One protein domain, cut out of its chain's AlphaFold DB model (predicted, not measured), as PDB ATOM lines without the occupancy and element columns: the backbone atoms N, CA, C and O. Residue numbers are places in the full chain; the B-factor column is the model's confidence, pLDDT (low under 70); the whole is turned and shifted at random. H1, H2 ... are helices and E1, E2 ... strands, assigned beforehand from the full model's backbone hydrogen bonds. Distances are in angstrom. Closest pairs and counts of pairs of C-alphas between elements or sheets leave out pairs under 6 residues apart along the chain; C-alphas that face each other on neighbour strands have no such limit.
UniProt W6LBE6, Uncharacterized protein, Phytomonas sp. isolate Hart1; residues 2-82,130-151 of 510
ATOM      1  N   GLY A   2     185.236 134.681 155.068       57.06
ATOM      2  CA  GLY A   2     183.793 134.451 154.915       57.06
ATOM      3  C   GLY A   2     183.295 134.768 153.505       57.06
ATOM      4  O   GLY A   2     183.913 135.554 152.789       57.06
ATOM      5  N   GLU A   3     182.207 134.122 153.104       74.56
ATOM      6  CA  GLU A   3     181.538 134.387 151.832       74.56
ATOM      7  C   GLU A   3     180.900 135.779 151.881       74.56
ATOM      8  O   GLU A   3     180.177 136.119 152.818       74.56
ATOM      9  N   PHE A   4     181.226 136.608 150.892       79.44
ATOM     10  CA  PHE A   4     180.645 137.932 150.719       79.44
ATOM     11  C   PHE A   4     180.012 138.010 149.332       79.44
ATOM     12  O   PHE A   4     180.621 137.625 148.334       79.44
ATOM     13  N   TYR A   5     178.799 138.539 149.285       73.06
ATOM     14  CA  TYR A   5     177.983 138.744 148.100       73.06
ATOM     15  C   TYR A   5     177.953 140.229 147.785       73.06
ATOM     16  O   TYR A   5     177.765 141.040 148.691       73.06
ATOM     17  N   ARG A   6     178.116 140.587 146.510       77.88
ATOM     18  CA  ARG A   6     178.013 141.966 146.031       77.88
ATOM     19  C   ARG A   6     176.767 142.117 145.172       77.88
ATOM     20  O   ARG A   6     176.598 141.376 144.209       77.88
ATOM     21  N   ALA A   7     175.943 143.103 145.490       73.44
ATOM     22  CA  ALA A   7     174.819 143.517 144.665       73.44
ATOM     23  C   ALA A   7     175.079 144.929 144.138       73.44
ATOM     24  O   ALA A   7     175.606 145.788 144.848       73.44
ATOM     25  N   THR A   8     174.740 145.172 142.875       77.25
ATOM     26  CA  THR A   8     174.817 146.496 142.254       77.25
ATOM     27  C   THR A   8     173.541 146.743 141.460       77.25
ATOM     28  O   THR A   8     173.089 145.873 140.719       77.25
ATOM     29  N   THR A   9     172.952 147.918 141.632       78.50
ATOM     30  CA  THR A   9     171.772 148.388 140.908       78.50
ATOM     31  C   THR A   9     172.059 149.780 140.377       78.50
ATOM     32  O   THR A   9     172.828 150.516 140.989       78.50
ATOM     33  N   ILE A  10     171.466 150.157 139.252       75.06
ATOM     34  CA  ILE A  10     171.559 151.511 138.703       75.06
ATOM     35  C   ILE A  10     170.220 152.194 138.985       75.06
ATOM     36  O   ILE A  10     169.158 151.644 138.720       75.06
ATOM     37  N   THR A  11     170.251 153.382 139.570       77.12
ATOM     38  CA  THR A  11     169.045 154.170 139.833       77.12
ATOM     39  C   THR A  11     168.672 154.955 138.581       77.12
ATOM     40  O   THR A  11     169.559 155.604 138.014       77.12
ATOM     41  N   PRO A  12     167.394 154.965 138.165       66.81
ATOM     42  CA  PRO A  12     166.939 155.791 137.055       66.81
ATOM     43  C   PRO A  12     166.973 157.265 137.478       66.81
ATOM     44  O   PRO A  12     166.042 157.774 138.090       66.81
ATOM     45  N   VAL A  13     168.080 157.947 137.184       77.06
ATOM     46  CA  VAL A  13     168.269 159.372 137.483       77.06
ATOM     47  C   VAL A  13     168.527 160.160 136.199       77.06
ATOM     48  O   VAL A  13     169.074 159.606 135.240       77.06
ATOM     49  N   PRO A  14     168.187 161.460 136.156       76.00
ATOM     50  CA  PRO A  14     168.518 162.306 135.014       76.00
ATOM     51  C   PRO A  14     170.020 162.310 134.687       76.00
ATOM     52  O   PRO A  14     170.864 162.327 135.584       76.00
ATOM     53  N   ARG A  15     170.366 162.387 133.393       61.59
ATOM     54  CA  ARG A  15     171.753 162.282 132.885       61.59
ATOM     55  C   ARG A  15     172.737 163.271 133.525       61.59
ATOM     56  O   ARG A  15     173.917 162.948 133.626       61.59
ATOM     57  N   ARG A  16     172.268 164.441 133.984       70.19
ATOM     58  CA  ARG A  16     173.092 165.443 134.693       70.19
ATOM     59  C   ARG A  16     173.743 164.896 135.966       70.19
ATOM     60  O   ARG A  16     174.819 165.339 136.342       70.19
ATOM     61  N   TYR A  17     173.119 163.901 136.596       72.19
ATOM     62  CA  TYR A  17     173.670 163.230 137.769       72.19
ATOM     63  C   TYR A  17     174.612 162.075 137.400       72.19
ATOM     64  O   TYR A  17     175.177 161.450 138.292       72.19
ATOM     65  N   GLY A  18     174.824 161.801 136.110       73.38
ATOM     66  CA  GLY A  18     175.623 160.678 135.629       73.38
ATOM     67  C   GLY A  18     174.992 159.319 135.940       73.38
ATOM     68  O   GLY A  18     173.814 159.217 136.275       73.38
ATOM     69  N   VAL A  19     175.788 158.253 135.828       67.50
ATOM     70  CA  VAL A  19     175.361 156.916 136.259       67.50
ATOM     71  C   VAL A  19     175.378 156.886 137.785       67.50
ATOM     72  O   VAL A  19     176.415 157.110 138.420       67.50
ATOM     73  N   ARG A  20     174.210 156.647 138.373       82.88
ATOM     74  CA  ARG A  20     174.023 156.501 139.817       82.88
ATOM     75  C   ARG A  20     173.403 155.153 140.108       82.88
ATOM     76  O   ARG A  20     172.801 154.542 139.230       82.88
ATOM     77  N   GLY A  21     173.590 154.669 141.321       79.50
ATOM     78  CA  GLY A  21     173.179 153.328 141.660       79.50
ATOM     79  C   GLY A  21     173.492 152.961 143.091       79.50
ATOM     80  O   GLY A  21     174.241 153.654 143.775       79.50
ATOM     81  N   GLY A  22     172.920 151.844 143.512       79.69
ATOM     82  CA  GLY A  22     173.313 151.173 144.732       79.69
ATOM     83  C   GLY A  22     174.436 150.186 144.450       79.69
ATOM     84  O   GLY A  22     174.432 149.479 143.448       79.69
ATOM     85  N   ASN A  23     175.403 150.118 145.345       80.06
ATOM     86  CA  ASN A  23     176.392 149.052 145.416       80.06
ATOM     87  C   ASN A  23     176.525 148.646 146.881       80.06
ATOM     88  O   ASN A  23     176.687 149.515 147.737       80.06
ATOM     89  N   ALA A  24     176.433 147.356 147.171       81.31
ATOM     90  CA  ALA A  24     176.561 146.850 148.526       81.31
ATOM     91  C   ALA A  24     177.221 145.477 148.547       81.31
ATOM     92  O   ALA A  24     177.087 144.694 147.606       81.31
ATOM     93  N   ILE A  25     177.911 145.190 149.652       79.31
ATOM     94  CA  ILE A  25     178.537 143.899 149.934       79.31
ATOM     95  C   ILE A  25     178.009 143.390 151.278       79.31
ATOM     96  O   ILE A  25     177.995 144.137 152.254       79.31
ATOM     97  N   ALA A  26     177.570 142.133 151.340       80.00
ATOM     98  CA  ALA A  26     177.036 141.517 152.556       80.00
ATOM     99  C   ALA A  26     177.399 140.033 152.666       80.00
ATOM    100  O   ALA A  26     177.869 139.434 151.709       80.00
ATOM    101  N   ARG A  27     177.154 139.416 153.827       81.12
ATOM    102  CA  ARG A  27     177.411 137.978 154.057       81.12
ATOM    103  C   ARG A  27     176.336 137.033 153.506       81.12
ATOM    104  O   ARG A  27     176.562 135.834 153.488       81.12
ATOM    105  N   SER A  28     175.183 137.553 153.087       78.69
ATOM    106  CA  SER A  28     174.159 136.779 152.369       78.69
ATOM    107  C   SER A  28     173.693 137.563 151.139       78.69
ATOM    108  O   SER A  28     173.764 138.802 151.155       78.69
ATOM    109  N   PRO A  29     173.239 136.879 150.075       71.12
ATOM    110  CA  PRO A  29     172.770 137.535 148.862       71.12
ATOM    111  C   PRO A  29     171.530 138.400 149.122       71.12
ATOM    112  O   PRO A  29     171.470 139.527 148.633       71.12
ATOM    113  N   GLU A  30     170.600 137.955 149.972       72.88
ATOM    114  CA  GLU A  30     169.403 138.717 150.354       72.88
ATOM    115  C   GLU A  30     169.793 140.032 151.033       72.88
ATOM    116  O   GLU A  30     169.297 141.102 150.674       72.88
ATOM    117  N   LYS A  31     170.753 139.978 151.968       72.69
ATOM    118  CA  LYS A  31     171.273 141.179 152.635       72.69
ATOM    119  C   LYS A  31     172.006 142.101 151.665       72.69
ATOM    120  O   LYS A  31     171.889 143.317 151.791       72.69
ATOM    121  N   ALA A  32     172.751 141.556 150.702       75.25
ATOM    122  CA  ALA A  32     173.444 142.365 149.703       75.25
ATOM    123  C   ALA A  32     172.437 143.133 148.835       75.25
ATOM    124  O   ALA A  32     172.606 144.333 148.633       75.25
ATOM    125  N   ILE A  33     171.363 142.473 148.387       75.06
ATOM    126  CA  ILE A  33     170.284 143.098 147.607       75.06
ATOM    127  C   ILE A  33     169.568 144.173 148.430       75.06
ATOM    128  O   ILE A  33     169.421 145.293 147.946       75.06
ATOM    129  N   GLN A  34     169.190 143.884 149.680       77.38
ATOM    130  CA  GLN A  34     168.537 144.861 150.563       77.38
ATOM    131  C   GLN A  34     169.396 146.111 150.780       77.38
ATOM    132  O   GLN A  34     168.907 147.233 150.670       77.38
ATOM    133  N   LEU A  35     170.694 145.935 151.040       77.94
ATOM    134  CA  LEU A  35     171.623 147.053 151.212       77.94
ATOM    135  C   LEU A  35     171.859 147.821 149.911       77.94
ATOM    136  O   LEU A  35     172.003 149.041 149.930       77.94
ATOM    137  N   CYS A  36     171.883 147.123 148.779       83.19
ATOM    138  CA  CYS A  36     172.003 147.734 147.464       83.19
ATOM    139  C   CYS A  36     170.773 148.593 147.141       83.19
ATOM    140  O   CYS A  36     170.913 149.735 146.711       83.19
ATOM    141  N   ALA A  37     169.574 148.085 147.420       80.00
ATOM    142  CA  ALA A  37     168.335 148.826 147.243       80.00
ATOM    143  C   ALA A  37     168.229 150.013 148.216       80.00
ATOM    144  O   ALA A  37     167.825 151.098 147.810       80.00
ATOM    145  N   LEU A  38     168.685 149.860 149.465       83.56
ATOM    146  CA  LEU A  38     168.784 150.974 150.409       83.56
ATOM    147  C   LEU A  38     169.736 152.064 149.904       83.56
ATOM    148  O   LEU A  38     169.377 153.235 149.911       83.56
ATOM    149  N   HIS A  39     170.912 151.680 149.405       83.56
ATOM    150  CA  HIS A  39     171.865 152.611 148.803       83.56
ATOM    151  C   HIS A  39     171.232 153.348 147.613       83.56
ATOM    152  O   HIS A  39     171.307 154.571 147.533       83.56
ATOM    153  N   ALA A  40     170.536 152.637 146.726       83.81
ATOM    154  CA  ALA A  40     169.794 153.248 145.625       83.81
ATOM    155  C   ALA A  40     168.731 154.251 146.111       83.81
ATOM    156  O   ALA A  40     168.633 155.359 145.586       83.81
ATOM    157  N   LEU A  41     167.979 153.901 147.153       86.38
ATOM    158  CA  LEU A  41     166.968 154.761 147.761       86.38
ATOM    159  C   LEU A  41     167.580 156.024 148.380       86.38
ATOM    160  O   LEU A  41     167.057 157.125 148.211       86.38
ATOM    161  N   ASP A  42     168.710 155.876 149.070       86.88
ATOM    162  CA  ASP A  42     169.469 156.984 149.644       86.88
ATOM    163  C   ASP A  42     170.031 157.916 148.581       86.88
ATOM    164  O   ASP A  42     170.023 159.128 148.770       86.88
ATOM    165  N   VAL A  43     170.481 157.362 147.456       85.12
ATOM    166  CA  VAL A  43     170.905 158.133 146.288       85.12
ATOM    167  C   VAL A  43     169.742 158.956 145.738       85.12
ATOM    168  O   VAL A  43     169.916 160.147 145.505       85.12
ATOM    169  N   LEU A  44     168.556 158.367 145.576       87.19
ATOM    170  CA  LEU A  44     167.374 159.092 145.096       87.19
ATOM    171  C   LEU A  44     166.955 160.203 146.071       87.19
ATOM    172  O   LEU A  44     166.737 161.336 145.650       87.19
ATOM    173  N   CYS A  45     166.957 159.921 147.378       89.00
ATOM    174  CA  CYS A  45     166.670 160.920 148.413       89.00
ATOM    175  C   CYS A  45     167.725 162.037 148.459       89.00
ATOM    176  O   CYS A  45     167.394 163.198 148.663       89.00
ATOM    177  N   ALA A  46     169.003 161.703 148.285       86.94
ATOM    178  CA  ALA A  46     170.100 162.669 148.254       86.94
ATOM    179  C   ALA A  46     170.013 163.628 147.059       86.94
ATOM    180  O   ALA A  46     170.467 164.767 147.151       86.94
ATOM    181  N   LEU A  47     169.444 163.157 145.947       85.50
ATOM    182  CA  LEU A  47     169.220 163.936 144.732       85.50
ATOM    183  C   LEU A  47     167.887 164.690 144.726       85.50
ATOM    184  O   LEU A  47     167.598 165.351 143.730       85.50
ATOM    185  N   ASP A  48     167.105 164.597 145.806       91.50
ATOM    186  CA  ASP A  48     165.774 165.206 145.917       91.50
ATOM    187  C   ASP A  48     164.789 164.697 144.845       91.50
ATOM    188  O   ASP A  48     163.952 165.433 144.332       91.50
ATOM    189  N   ILE A  49     164.915 163.420 144.456       86.56
ATOM    190  CA  ILE A  49     164.019 162.785 143.483       86.56
ATOM    191  C   ILE A  49     162.846 162.144 144.244       86.56
ATOM    192  O   ILE A  49     163.090 161.284 145.103       86.56
ATOM    193  N   PRO A  50     161.584 162.515 143.948       85.69
ATOM    194  CA  PRO A  50     160.423 161.935 144.612       85.69
ATOM    195  C   PRO A  50     160.277 160.453 144.254       85.69
ATOM    196  O   PRO A  50     160.462 160.045 143.108       85.69
ATOM    197  N   LEU A  51     159.967 159.638 145.260       84.00
ATOM    198  CA  LEU A  51     159.789 158.187 145.133       84.00
ATOM    199  C   LEU A  51     158.316 157.810 145.014       84.00
ATOM    200  O   LEU A  51     157.983 156.788 144.419       84.00
ATOM    201  N   PHE A  52     157.450 158.638 145.589       82.31
ATOM    202  CA  PHE A  52     156.007 158.512 145.504       82.31
ATOM    203  C   PHE A  52     155.460 159.655 144.656       82.31
ATOM    204  O   PHE A  52     155.930 160.786 144.762       82.31
ATOM    205  N   LEU A  53     154.466 159.343 143.823       79.75
ATOM    206  CA  LEU A  53     153.723 160.344 143.052       79.75
ATOM    207  C   LEU A  53     152.881 161.234 143.975       79.75
ATOM    208  O   LEU A  53     152.771 162.431 143.758       79.75
ATOM    209  N   GLU A  54     152.307 160.635 145.018       79.94
ATOM    210  CA  GLU A  54     151.479 161.335 145.993       79.94
ATOM    211  C   GLU A  54     152.351 162.058 147.024       79.94
ATOM    212  O   GLU A  54     153.136 161.444 147.757       79.94
ATOM    213  N   GLU A  55     152.176 163.372 147.106       84.94
ATOM    214  CA  GLU A  55     153.009 164.242 147.929       84.94
ATOM    215  C   GLU A  55     152.878 163.936 149.428       84.94
ATOM    216  O   GLU A  55     153.877 163.902 150.147       84.94
ATOM    217  N   ALA A  56     151.671 163.600 149.898       85.38
ATOM    218  CA  ALA A  56     151.430 163.205 151.286       85.38
ATOM    219  C   ALA A  56     152.242 161.955 151.675       85.38
ATOM    220  O   ALA A  56     152.886 161.921 152.730       85.38
ATOM    221  N   LYS A  57     152.296 160.948 150.790       79.94
ATOM    222  CA  LYS A  57     153.112 159.737 150.985       79.94
ATOM    223  C   LYS A  57     154.603 160.050 150.934       79.94
ATOM    224  O   LYS A  57     155.356 159.544 151.768       79.94
ATOM    225  N   GLN A  58     155.032 160.920 150.019       89.88
ATOM    226  CA  GLN A  58     156.420 161.378 149.943       89.88
ATOM    227  C   GLN A  58     156.840 162.114 151.227       89.88
ATOM    228  O   GLN A  58     157.880 161.786 151.809       89.88
ATOM    229  N   ARG A  59     156.016 163.043 151.733       88.12
ATOM    230  CA  ARG A  59     156.243 163.760 152.999       88.12
ATOM    231  C   ARG A  59     156.285 162.801 154.187       88.12
ATOM    232  O   ARG A  59     157.217 162.867 154.995       88.12
ATOM    233  N   GLN A  60     155.344 161.859 154.278       87.44
ATOM    234  CA  GLN A  60     155.327 160.840 155.333       87.44
ATOM    235  C   GLN A  60     156.588 159.963 155.298       87.44
ATOM    236  O   GLN A  60     157.207 159.711 156.339       87.44
ATOM    237  N   PHE A  61     157.010 159.538 154.107       87.81
ATOM    238  CA  PHE A  61     158.225 158.762 153.905       87.81
ATOM    239  C   PHE A  61     159.474 159.537 154.343       87.81
ATOM    240  O   PHE A  61     160.252 159.036 155.161       87.81
ATOM    241  N   LEU A  62     159.651 160.777 153.877       89.56
ATOM    242  CA  LEU A  62     160.786 161.626 154.254       89.56
ATOM    243  C   LEU A  62     160.803 161.923 155.759       89.56
ATOM    244  O   LEU A  62     161.867 161.866 156.383       89.56
ATOM    245  N   ARG A  63     159.634 162.147 156.376       87.62
ATOM    246  CA  ARG A  63     159.492 162.296 157.832       87.62
ATOM    247  C   ARG A  63     159.983 161.048 158.565       87.62
ATOM    248  O   ARG A  63     160.779 161.167 159.496       87.62
ATOM    249  N   ARG A  64     159.583 159.850 158.121       82.38
ATOM    250  CA  ARG A  64     160.044 158.576 158.699       82.38
ATOM    251  C   ARG A  64     161.557 158.401 158.553       82.38
ATOM    252  O   ARG A  64     162.216 158.020 159.519       82.38
ATOM    253  N   ARG A  65     162.134 158.733 157.390       86.62
ATOM    254  CA  ARG A  65     163.596 158.707 157.186       86.62
ATOM    255  C   ARG A  65     164.325 159.652 158.137       86.62
ATOM    256  O   ARG A  65     165.335 159.261 158.718       86.62
ATOM    257  N   ARG A  66     163.798 160.867 158.320       84.44
ATOM    258  CA  ARG A  66     164.354 161.881 159.226       84.44
ATOM    259  C   ARG A  66     164.377 161.386 160.674       84.44
ATOM    260  O   ARG A  66     165.409 161.504 161.324       84.44
ATOM    261  N   LEU A  67     163.282 160.780 161.146       76.88
ATOM    262  CA  LEU A  67     163.187 160.196 162.494       76.88
ATOM    263  C   LEU A  67     164.192 159.058 162.721       76.88
ATOM    264  O   LEU A  67     164.697 158.893 163.825       76.88
ATOM    265  N   LEU A  68     164.516 158.304 161.670       74.69
ATOM    266  CA  LEU A  68     165.493 157.212 161.708       74.69
ATOM    267  C   LEU A  68     166.943 157.676 161.462       74.69
ATOM    268  O   LEU A  68     167.840 156.845 161.343       74.69
ATOM    269  N   GLY A  69     167.191 158.986 161.342       78.56
ATOM    270  CA  GLY A  69     168.523 159.530 161.053       78.56
ATOM    271  C   GLY A  69     169.077 159.126 159.679       78.56
ATOM    272  O   GLY A  69     170.292 159.163 159.463       78.56
ATOM    273  N   MET A  70     168.206 158.717 158.754       82.12
ATOM    274  CA  MET A  70     168.575 158.339 157.390       82.12
ATOM    275  C   MET A  70     168.766 159.573 156.500       82.12
ATOM    276  O   MET A  70     168.415 160.698 156.869       82.12
ATOM    277  N   ILE A  71     169.348 159.374 155.315       81.94
ATOM    278  CA  ILE A  71     169.570 160.473 154.372       81.94
ATOM    279  C   ILE A  71     168.222 161.000 153.880       81.94
ATOM    280  O   ILE A  71     167.332 160.243 153.488       81.94
ATOM    281  N   THR A  72     168.098 162.319 153.948       90.62
ATOM    282  CA  THR A  72     166.979 163.117 153.449       90.62
ATOM    283  C   THR A  72     167.553 164.313 152.687       90.62
ATOM    284  O   THR A  72     168.670 164.737 153.020       90.62
ATOM    285  N   PRO A  73     166.813 164.872 151.714       87.69
ATOM    286  CA  PRO A  73     167.260 166.045 150.966       87.69
ATOM    287  C   PRO A  73     167.641 167.198 151.905       87.69
ATOM    288  O   PRO A  73     168.763 167.705 151.863       87.69
ATOM    289  N   ASP A  74     166.766 167.518 152.864       85.81
ATOM    290  CA  ASP A  74     167.000 168.575 153.857       85.81
ATOM    291  C   ASP A  74     168.197 168.284 154.757       85.81
ATOM    292  O   ASP A  74     168.981 169.175 155.081       85.81
ATOM    293  N   GLY A  75     168.351 167.024 155.176       83.31
ATOM    294  CA  GLY A  75     169.467 166.601 156.014       83.31
ATOM    295  C   GLY A  75     170.809 166.787 155.310       83.31
ATOM    296  O   GLY A  75     171.798 167.142 155.955       83.31
ATOM    297  N   MET A  76     170.845 166.598 153.990       81.62
ATOM    298  CA  MET A  76     172.025 166.874 153.178       81.62
ATOM    299  C   MET A  76     172.253 168.367 152.963       81.62
ATOM    300  O   MET A  76     173.374 168.822 153.195       81.62
ATOM    301  N   LYS A  77     171.211 169.135 152.612       81.06
ATOM    302  CA  LYS A  77     171.289 170.600 152.466       81.06
ATOM    303  C   LYS A  77     171.832 171.239 153.757       81.06
ATOM    304  O   LYS A  77     172.823 171.961 153.719       81.06
ATOM    305  N   ARG A  78     171.307 170.859 154.930       77.25
ATOM    306  CA  ARG A  78     171.770 171.350 156.249       77.25
ATOM    307  C   ARG A  78     173.218 170.979 156.577       77.25
ATOM    308  O   ARG A  78     173.912 171.756 157.223       77.25
ATOM    309  N   ARG A  79     173.691 169.799 156.156       67.38
ATOM    310  CA  ARG A  79     175.093 169.385 156.364       67.38
ATOM    311  C   ARG A  79     176.070 170.160 155.483       67.38
ATOM    312  O   ARG A  79     177.213 170.338 155.898       67.38
ATOM    313  N   MET A  80     175.632 170.613 154.308       62.47
ATOM    314  CA  MET A  80     176.442 171.449 153.417       62.47
ATOM    315  C   MET A  80     176.563 172.886 153.925       62.47
ATOM    316  O   MET A  80     177.616 173.490 153.761       62.47
ATOM    317  N   VAL A  81     175.555 173.397 154.640       61.19
ATOM    318  CA  VAL A  81     175.612 174.705 155.325       61.19
ATOM    319  C   VAL A  81     176.392 174.610 156.648       61.19
ATOM    320  O   VAL A  81     176.080 175.278 157.630       61.19
ATOM    321  N   ARG A  82     177.438 173.774 156.721       53.72
ATOM    322  CA  ARG A  82     178.371 173.874 157.846       53.72
ATOM    323  C   ARG A  82     179.203 175.148 157.669       53.72
ATOM    324  O   ARG A  82     179.835 175.312 156.625       53.72
ATOM    325  N   GLY A 130     178.218 156.503 150.072       45.06
ATOM    326  CA  GLY A 130     178.773 155.207 149.698       45.06
ATOM    327  C   GLY A 130     178.521 154.180 150.798       45.06
ATOM    328  O   GLY A 130     178.867 154.412 151.955       45.06
ATOM    329  N   TYR A 131     177.945 153.034 150.442       46.38
ATOM    330  CA  TYR A 131     177.734 151.927 151.371       46.38
ATOM    331  C   TYR A 131     178.804 150.859 151.162       46.38
ATOM    332  O   TYR A 131     178.700 150.009 150.279       46.38
ATOM    333  N   MET A 132     179.833 150.889 152.001       40.12
ATOM    334  CA  MET A 132     180.670 149.724 152.270       40.12
ATOM    335  C   MET A 132     180.444 149.352 153.730       40.12
ATOM    336  O   MET A 132     180.745 150.146 154.617       40.12
ATOM    337  N   ILE A 133     179.874 148.175 153.995       46.19
ATOM    338  CA  ILE A 133     179.860 147.639 155.359       46.19
ATOM    339  C   ILE A 133     181.207 146.959 155.586       46.19
ATOM    340  O   ILE A 133     181.347 145.748 155.438       46.19
ATOM    341  N   GLU A 134     182.206 147.765 155.925       38.16
ATOM    342  CA  GLU A 134     183.408 147.297 156.605       38.16
ATOM    343  C   GLU A 134     183.260 147.650 158.091       38.16
ATOM    344  O   GLU A 134     183.405 148.800 158.491       38.16
ATOM    345  N   GLY A 135     182.918 146.662 158.922       36.75
ATOM    346  CA  GLY A 135     182.918 146.817 160.382       36.75
ATOM    347  C   GLY A 135     181.561 147.102 161.041       36.75
ATOM    348  O   GLY A 135     180.587 147.502 160.412       36.75
ATOM    349  N   ASN A 136     181.522 146.834 162.349       33.53
ATOM    350  CA  ASN A 136     180.370 146.578 163.231       33.53
ATOM    351  C   ASN A 136     179.304 147.688 163.404       33.53
ATOM    352  O   ASN A 136     178.484 147.588 164.317       33.53
ATOM    353  N   VAL A 137     179.249 148.726 162.567       37.22
ATOM    354  CA  VAL A 137     178.203 149.762 162.660       37.22
ATOM    355  C   VAL A 137     177.047 149.401 161.729       37.22
ATOM    356  O   VAL A 137     177.003 149.776 160.558       37.22
ATOM    357  N   VAL A 138     176.101 148.626 162.258       38.28
ATOM    358  CA  VAL A 138     174.898 148.197 161.537       38.28
ATOM    359  C   VAL A 138     173.948 149.386 161.392       38.28
ATOM    360  O   VAL A 138     173.247 149.754 162.332       38.28
ATOM    361  N   ARG A 139     173.875 149.979 160.195       44.91
ATOM    362  CA  ARG A 139     172.662 150.704 159.793       44.91
ATOM    363  C   ARG A 139     171.606 149.652 159.484       44.91
ATOM    364  O   ARG A 139     171.769 148.889 158.533       44.91
ATOM    365  N   PHE A 140     170.566 149.569 160.309       36.25
ATOM    366  CA  PHE A 140     169.461 148.657 160.044       36.25
ATOM    367  C   PHE A 140     168.768 149.090 158.746       36.25
ATOM    368  O   PHE A 140     168.359 150.251 158.649       36.25
ATOM    369  N   PRO A 141     168.663 148.211 157.734       38.12
ATOM    370  CA  PRO A 141     167.881 148.532 156.554       38.12
ATOM    371  C   PRO A 141     166.407 148.743 156.942       38.12
ATOM    372  O   PRO A 141     165.951 148.169 157.939       38.12
ATOM    373  N   PRO A 142     165.642 149.560 156.189       34.78
ATOM    374  CA  PRO A 142     164.188 149.562 156.305       34.78
ATOM    375  C   PRO A 142     163.665 148.128 156.142       34.78
ATOM    376  O   PRO A 142     164.331 147.283 155.536       34.78
ATOM    377  N   ARG A 143     162.488 147.839 156.713       37.78
ATOM    378  CA  ARG A 143     161.882 146.505 156.610       37.78
ATOM    379  C   ARG A 143     161.834 146.077 155.139       37.78
ATOM    380  O   ARG A 143     161.445 146.859 154.274       37.78
ATOM    381  N   SER A 144     162.259 144.840 154.887       37.28
ATOM    382  CA  SER A 144     162.369 144.210 153.564       37.28
ATOM    383  C   SER A 144     161.117 144.368 152.708       37.28
ATOM    384  O   SER A 144     161.218 144.479 151.488       37.28
ATOM    385  N   ASP A 145     159.960 144.419 153.357       38.22
ATOM    386  CA  ASP A 145     158.644 144.361 152.731       38.22
ATOM    387  C   ASP A 145     158.345 145.617 151.895       38.22
ATOM    388  O   ASP A 145     157.765 145.506 150.820       38.22
ATOM    389  N   ASP A 146     158.842 146.794 152.295       37.56
ATOM    390  CA  ASP A 146     158.638 148.056 151.558       37.56
ATOM    391  C   ASP A 146     159.541 148.150 150.313       37.56
ATOM    392  O   ASP A 146     159.218 148.821 149.340       37.56
ATOM    393  N   THR A 147     160.704 147.493 150.335       38.12
ATOM    394  CA  THR A 147     161.708 147.590 149.256       38.12
ATOM    395  C   THR A 147     161.536 146.481 148.226       38.12
ATOM    396  O   THR A 147     161.764 146.689 147.035       38.12
ATOM    397  N   LEU A 148     161.129 145.298 148.688       38.03
ATOM    398  CA  LEU A 148     160.806 144.180 147.827       38.03
ATOM    399  C   LEU A 148     159.427 144.367 147.197       38.03
ATOM    400  O   LEU A 148     159.336 144.109 146.016       38.03
ATOM    401  N   SER A 149     158.397 144.895 147.870       39.53
ATOM    402  CA  SER A 149     157.087 145.140 147.225       39.53
ATOM    403  C   SER A 149     157.156 146.093 146.021       39.53
ATOM    404  O   SER A 149     156.437 145.905 145.046       39.53
ATOM    405  N   ILE A 150     158.083 147.057 146.034       39.94
ATOM    406  CA  ILE A 150     158.344 147.968 144.904       39.94
ATOM    407  C   ILE A 150     159.087 147.259 143.745       39.94
ATOM    408  O   ILE A 150     159.044 147.719 142.606       39.94
ATOM    409  N   LEU A 151     159.768 146.138 144.013       41.41
ATOM    410  CA  LEU A 151     160.655 145.426 143.075       41.41
ATOM    411  C   LEU A 151     160.281 143.941 142.851       41.41
ATOM    412  O   LEU A 151     161.028 143.227 142.181       41.41
TER     413      LEU A 151
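What this domain is: This is residues 2 to 82 and 130 to 151 of the 510 residues of an uncharacterized protein of Phytomonas sp. isolate Hart1 (UniProt W6LBE6). A two-stranded hairpin, E1 and E2, runs alongside one long helix, H1, which makes the middle of the domain. Beyond the last turn of H1 is the helix H3, the helix H2 stands off to the side of that same end, and the short helix H4 packs on H1 through residues 34 to 38 of H1, on the side turned away from the hairpin. The printed part has 103 residues, with two named strands and four named helices in the order E1, E2, H1, H2, H3, H4; the sheet, E1 - E2, is antiparallel, and the class is mixed, helices and strands. The whole is compact, with a radius of gyration of the C-alphas of 14.0 A and spans of 41 by 33 by 29 A.

How they stand to each other: E1, residues 5 to 11, and E2, residues 20 to 26, form a hairpin and are antiparallel at 165 degrees. N 7 and O 24 are within hydrogen-bond range at 2.9 A, and N 11 and O 20 at 2.8 A. H1, residues 29 to 46, has 27 pairs of C-alphas within 8 A of E2, the closest those of Gly 22 and Ala 40 at 4.2 A. With E1 it has 18 such pairs, the closest those of Ala 7 and Ala 32 at 5.3 A. H2, residues 55 to 67, is only just apart from H1, with 8.3 A between their closest C-alphas. H3, residues 73 to 80, only just touches H1, with 3 pairs of C-alphas within 8 A, through residues 45 to 46 of H1 alone; the closest C-alphas are those of Ala 46 and Pro 73 at 5.2 A, and the lines are about perpendicular at 73 degrees. H2 and H3 are close but not clearly touching: their closest C-alphas, those of Arg 66 and Gly 75, are 7.7 A apart. H4, residues 144 to 149, touches H1 at residues 34 to 38 alone, about perpendicular at 75 degrees; the closest C-alphas, those of Gln 34 and Ser 144, are 6.9 A apart. H4 is apart from H2. In H1, H2, H3 and H4 every O i to N i+4 pair is within hydrogen-bond range.

Where its parts are: E1 begins at C-alpha 5, (177.983, 138.744, 148.100), and is 19.7 A long; E2 is 19.9 A long. H1 is 25.3 A long and ends at C-alpha 46, (170.100, 162.669, 148.254). H2 is 18.2 A long, H3 10.9 A and H4 8.3 A, ending at C-alpha 149, (157.087, 145.140, 147.225).

The domain as a whole: The two farthest C-alphas, those of Gly 2 and Ala 56, are 43.4 A apart. Residues 83 to 129 are not printed, and C-alphas 82 and 130 are 20.4 A apart across this cut. Residues 130 to 143 hold no named element. The mean pLDDT of the printed part is 70.8, and residues 2, 12, 15, 19, 79 to 82 and 130 to 151 are under 70.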